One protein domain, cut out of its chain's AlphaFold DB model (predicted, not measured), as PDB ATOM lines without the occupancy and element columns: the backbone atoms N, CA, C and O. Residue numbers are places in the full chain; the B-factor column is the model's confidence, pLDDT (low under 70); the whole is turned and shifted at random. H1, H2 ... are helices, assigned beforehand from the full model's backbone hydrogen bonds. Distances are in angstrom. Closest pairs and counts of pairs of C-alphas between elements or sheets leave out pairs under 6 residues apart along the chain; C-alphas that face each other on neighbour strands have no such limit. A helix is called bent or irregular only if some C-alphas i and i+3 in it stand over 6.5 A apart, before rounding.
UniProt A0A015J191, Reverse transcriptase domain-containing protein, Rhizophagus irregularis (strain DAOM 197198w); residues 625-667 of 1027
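This is residues 625 to 667 of the 1027 residues of the protein "Reverse transcriptase domain-containing protein" of Rhizophagus irregularis (strain DAOM 197198w) (UniProt A0A015J191). One long helix, H1, sticks out with residues 625 to 633 from a small body; there the other end of H1 runs into a wide loop, residues 643 to 659, which leads round to a short helix, H2. The printed part has 43 residues, with two named helices in the order H1, H2, and no named strand; its class is all helix. It is only just compact, close to loose, with a radius of gyration of the C-alphas of 11.0 A, and elongated, spanning 33 by 21 by 13 A.

H1, residues 625 to 642, begins at C-alpha 625 (27.839, 33.604, 163.312) and is 25.9 A long. It is irregular: C-alphas 626 and 629 are 7.8 A apart. H2, residues 660 to 664, ends at C-alpha 664 (36.792, 21.540, 141.531).

H1 and H2 are only just apart, their closest C-alphas 8.3 A from each other. In H2 every O i to N i+4 pair is within hydrogen-bond range; in H1, 12 of 14.

The C-alphas farthest apart, of Pro 625 and Gln 658, are 33.6 A apart. The printed part has no cut. The link from H1 to H2 is long, 17 residues. Mean pLDDT of the printed part is 72.9; residues 643 to 656 and 658 are under 70.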
ATOM      1  N   PRO A 625      27.321  32.239 163.219       80.06
ATOM      2  CA  PRO A 625      27.839  33.604 163.312       80.06
ATOM      3  C   PRO A 625      29.373  33.667 163.272       80.06
ATOM      4  O   PRO A 625      29.917  34.615 162.714       80.06
ATOM      5  N   ASP A 626      30.068  32.660 163.806       80.69
ATOM      6  CA  ASP A 626      31.543  32.632 163.854       80.69
ATOM      7  C   ASP A 626      32.210  32.392 162.497       80.69
ATOM      8  O   ASP A 626      33.400  32.637 162.347       80.69
ATOM      9  N   PHE A 627      31.459  31.920 161.498       85.69
ATOM     10  CA  PHE A 627      31.997  31.627 160.165       85.69
ATOM     11  C   PHE A 627      31.486  32.601 159.107       85.69
ATOM     12  O   PHE A 627      31.644  32.347 157.912       85.69
ATOM     13  N   LYS A 628      30.896  33.724 159.537       85.44
ATOM     14  CA  LYS A 628      30.347  34.759 158.658       85.44
ATOM     15  C   LYS A 628      31.390  35.275 157.664       85.44
ATOM     16  O   LYS A 628      31.085  35.358 156.481       85.44
ATOM     17  N   ASP A 629      32.613  35.552 158.107       87.69
ATOM     18  CA  ASP A 629      33.649  36.119 157.233       87.69
ATOM     19  C   ASP A 629      34.091  35.127 156.150       87.69
ATOM     20  O   ASP A 629      34.216  35.484 154.979       87.69
ATOM     21  N   PHE A 630      34.230  33.846 156.505       90.69
ATOM     22  CA  PHE A 630      34.521  32.787 155.537       90.69
ATOM     23  C   PHE A 630      33.357  32.549 154.567       90.69
ATOM     24  O   PHE A 630      33.567  32.357 153.370       90.69
ATOM     25  N   ALA A 631      32.120  32.599 155.065       88.50
ATOM     26  CA  ALA A 631      30.914  32.535 154.247       88.50
ATOM     27  C   ALA A 631      30.854  33.674 153.214       88.50
ATOM     28  O   ALA A 631      30.583  33.419 152.040       88.50
ATOM     29  N   LEU A 632      31.117  34.911 153.644       86.06
ATOM     30  CA  LEU A 632      31.133  36.093 152.783       86.06
ATOM     31  C   LEU A 632      32.247  36.012 151.737       86.06
ATOM     32  O   LEU A 632      31.993  36.270 150.559       86.06
ATOM     33  N   TYR A 633      33.443  35.562 152.129       88.38
ATOM     34  CA  TYR A 633      34.518  35.249 151.186       88.38
ATOM     35  C   TYR A 633      34.063  34.227 150.133       88.38
ATOM     36  O   TYR A 633      34.178  34.491 148.943       88.38
ATOM     37  N   ALA A 634      33.496  33.086 150.538       87.75
ATOM     38  CA  ALA A 634      33.132  32.023 149.598       87.75
ATOM     39  C   ALA A 634      32.053  32.462 148.587       87.75
ATOM     40  O   ALA A 634      32.083  32.046 147.427       87.75
ATOM     41  N   ILE A 635      31.107  33.306 149.016       81.44
ATOM     42  CA  ILE A 635      30.077  33.883 148.141       81.44
ATOM     43  C   ILE A 635      30.706  34.885 147.172       81.44
ATOM     44  O   ILE A 635      30.536  34.737 145.962       81.44
ATOM     45  N   SER A 636      31.452  35.862 147.689       79.12
ATOM     46  CA  SER A 636      32.061  36.921 146.875       79.12
ATOM     47  C   SER A 636      33.117  36.382 145.905       79.12
ATOM     48  O   SER A 636      33.166  36.827 144.764       79.12
ATOM     49  N   TYR A 637      33.885  35.362 146.297       81.81
ATOM     50  CA  TYR A 637      34.807  34.642 145.414       81.81
ATOM     51  C   TYR A 637      34.071  34.034 144.212       81.81
ATOM     52  O   TYR A 637      34.484  34.209 143.067       81.81
ATOM     53  N   LEU A 638      32.933  33.365 144.445       78.56
ATOM     54  CA  LEU A 638      32.115  32.827 143.356       78.56
ATOM     55  C   LEU A 638      31.452  33.917 142.511       78.56
ATOM     56  O   LEU A 638      31.374  33.755 141.299       78.56
ATOM     57  N   GLN A 639      30.982  35.012 143.115       73.81
ATOM     58  CA  GLN A 639      30.425  36.148 142.371       73.81
ATOM     59  C   GLN A 639      31.466  36.769 141.441       73.81
ATOM     60  O   GLN A 639      31.175  36.982 140.266       73.81
ATOM     61  N   GLY A 640      32.687  36.976 141.943       70.00
ATOM     62  CA  GLY A 640      33.815  37.459 141.154       70.00
ATOM     63  C   GLY A 640      34.164  36.508 140.011       70.00
ATOM     64  O   GLY A 640      34.286  36.950 138.873       70.00
ATOM     65  N   TYR A 641      34.226  35.197 140.280       72.44
ATOM     66  CA  TYR A 641      34.492  34.188 139.246       72.44
ATOM     67  C   TYR A 641      33.419  34.189 138.143       72.44
ATOM     68  O   TYR A 641      33.726  34.051 136.960       72.44
ATOM     69  N   LEU A 642      32.147  34.319 138.527       70.50
ATOM     70  CA  LEU A 642      31.010  34.263 137.605       70.50
ATOM     71  C   LEU A 642      30.708  35.607 136.920       70.50
ATOM     72  O   LEU A 642      29.923  35.620 135.975       70.50
ATOM     73  N   GLY A 643      31.293  36.720 137.379       62.66
ATOM     74  CA  GLY A 643      30.932  38.070 136.929       62.66
ATOM     75  C   GLY A 643      29.499  38.456 137.313       62.66
ATOM     76  O   GLY A 643      28.783  39.067 136.527       62.66
ATOM     77  N   ALA A 644      29.051  38.023 138.492       60.59
ATOM     78  CA  ALA A 644      27.656  38.048 138.913       60.59
ATOM     79  C   ALA A 644      27.373  39.090 140.007       60.59
ATOM     80  O   ALA A 644      27.835  38.935 141.133       60.59
ATOM     81  N   GLU A 645      26.517  40.076 139.716       53.25
ATOM     82  CA  GLU A 645      26.021  41.056 140.707       53.25
ATOM     83  C   GLU A 645      25.171  40.405 141.808       53.25
ATOM     84  O   GLU A 645      25.256  40.754 142.983       53.25
ATOM     85  N   ASN A 646      24.390  39.387 141.442       51.97
ATOM     86  CA  ASN A 646      23.503  38.677 142.359       51.97
ATOM     87  C   ASN A 646      24.175  37.449 142.987       51.97
ATOM     88  O   ASN A 646      25.137  36.892 142.456       51.97
ATOM     89  N   CYS A 647      23.632  36.995 144.120       58.66
ATOM     90  CA  CYS A 647      24.107  35.792 144.800       58.66
ATOM     91  C   CYS A 647      24.128  34.589 143.829       58.66
ATOM     92  O   CYS A 647      23.112  34.337 143.178       58.66
ATOM     93  N   PRO A 648      25.199  33.767 143.779       57.72
ATOM     94  CA  PRO A 648      25.329  32.652 142.829       57.72
ATOM     95  C   PRO A 648      24.178  31.630 142.866       57.72
ATOM     96  O   PRO A 648      24.001  30.853 141.936       57.72
ATOM     97  N   THR A 649      23.358  31.641 143.922       59.34
ATOM     98  CA  THR A 649      22.134  30.832 144.047       59.34
ATOM     99  C   THR A 649      20.998  31.209 143.084       59.34
ATOM    100  O   THR A 649      20.025  30.461 142.993       59.34
ATOM    101  N   THR A 650      21.064  32.371 142.426       45.91
ATOM    102  CA  THR A 650      20.006  32.874 141.528       45.91
ATOM    103  C   THR A 650      20.368  32.759 140.047       45.91
ATOM    104  O   THR A 650      19.582  33.170 139.199       45.91
ATOM    105  N   ILE A 651      21.549  32.225 139.725       51.28
ATOM    106  CA  ILE A 651      22.108  32.197 138.369       51.28
ATOM    107  C   ILE A 651      22.144  30.754 137.871       51.28
ATOM    108  O   ILE A 651      22.433  29.833 138.633       51.28
ATOM    109  N   ASN A 652      21.847  30.537 136.588       57.28
ATOM    110  CA  ASN A 652      22.019  29.225 135.972       57.28
ATOM    111  C   ASN A 652      23.517  28.912 135.840       57.28
ATOM    112  O   ASN A 652      24.185  29.516 135.012       57.28
ATOM    113  N   LEU A 653      24.031  27.970 136.632       65.56
ATOM    114  CA  LEU A 653      25.461  27.647 136.688       65.56
ATOM    115  C   LEU A 653      25.934  26.663 135.598       65.56
ATOM    116  O   LEU A 653      27.139  26.473 135.442       65.56
ATOM    117  N   GLU A 654      25.021  26.061 134.821       67.31
ATOM    118  CA  GLU A 654      25.345  25.090 133.755       67.31
ATOM    119  C   GLU A 654      26.394  25.569 132.734       67.31
ATOM    120  O   GLU A 654      27.295  24.784 132.419       67.31
ATOM    121  N   PRO A 655      26.374  26.829 132.245       59.06
ATOM    122  CA  PRO A 655      27.376  27.319 131.292       59.06
ATOM    123  C   PRO A 655      28.817  27.215 131.808       59.06
ATOM    124  O   PRO A 655      29.751  27.052 131.026       59.06
ATOM    125  N   TRP A 656      28.997  27.257 133.129       63.00
ATOM    126  CA  TRP A 656      30.299  27.200 133.785       63.00
ATOM    127  C   TRP A 656      30.699  25.787 134.240       63.00
ATOM    128  O   TRP A 656      31.796  25.599 134.764       63.00
ATOM    129  N   SER A 657      29.864  24.768 133.998       70.12
ATOM    130  CA  SER A 657      30.128  23.369 134.387       70.12
ATOM    131  C   SER A 657      31.377  22.761 133.729       70.12
ATOM    132  O   SER A 657      31.967  21.813 134.257       70.12
ATOM    133  N   GLN A 658      31.797  23.312 132.584       69.00
ATOM    134  CA  GLN A 658      32.986  22.884 131.839       69.00
ATOM    135  C   GLN A 658      34.276  23.568 132.317       69.00
ATOM    136  O   GLN A 658      35.370  23.140 131.947       69.00
ATOM    137  N   VAL A 659      34.173  24.608 133.151       70.75
ATOM    138  CA  VAL A 659      35.335  25.335 133.662       70.75
ATOM    139  C   VAL A 659      35.990  24.510 134.769       70.75
ATOM    140  O   VAL A 659      35.377  24.219 135.796       70.75
ATOM    141  N   ILE A 660      37.250  24.116 134.558       74.12
ATOM    142  CA  ILE A 660      37.959  23.157 135.422       74.12
ATOM    143  C   ILE A 660      38.039  23.641 136.876       74.12
ATOM    144  O   ILE A 660      37.734  22.865 137.774       74.12
ATOM    145  N   SER A 661      38.403  24.905 137.094       74.69
ATOM    146  CA  SER A 661      38.475  25.546 138.418       74.69
ATOM    147  C   SER A 661      37.126  25.521 139.143       74.69
ATOM    148  O   SER A 661      37.034  25.095 140.286       74.69
ATOM    149  N   LEU A 662      36.025  25.893 138.487       77.12
ATOM    150  CA  LEU A 662      34.707  25.855 139.127       77.12
ATOM    151  C   LEU A 662      34.244  24.421 139.403       77.12
ATOM    152  O   LEU A 662      33.690  24.146 140.464       77.12
ATOM    153  N   ARG A 663      34.555  23.479 138.507       76.44
ATOM    154  CA  ARG A 663      34.242  22.055 138.682       76.44
ATOM    155  C   ARG A 663      35.011  21.401 139.833       76.44
ATOM    156  O   ARG A 663      34.605  20.336 140.298       76.44
ATOM    157  N   THR A 664      36.105  21.986 140.309       80.69
ATOM    158  CA  THR A 664      36.792  21.540 141.531       80.69
ATOM    159  C   THR A 664      36.308  22.266 142.783       80.69
ATOM    160  O   THR A 664      36.464  21.738 143.881       80.69
ATOM    161  N   HIS A 665      35.644  23.416 142.641       84.69
ATOM    162  CA  HIS A 665      35.175  24.214 143.767       84.69
ATOM    163  C   HIS A 665      33.944  23.598 144.452       84.69
ATOM    164  O   HIS A 665      32.877  23.405 143.856       84.69
ATOM    165  N   THR A 666      34.053  23.311 145.752       86.75
ATOM    166  CA  THR A 666      33.018  22.535 146.447       86.75
ATOM    167  C   THR A 666      31.696  23.275 146.627       86.75
ATOM    168  O   THR A 666      30.645  22.632 146.544       86.75
ATOM    169  N   LEU A 667      31.701  24.594 146.849       86.75
ATOM    170  CA  LEU A 667      30.463  25.385 146.904       86.75
ATOM    171  C   LEU A 667      29.803  25.467 145.524       86.75
ATOM    172  O   LEU A 667      28.590  25.301 145.435       86.75
TER     173      LEU A 667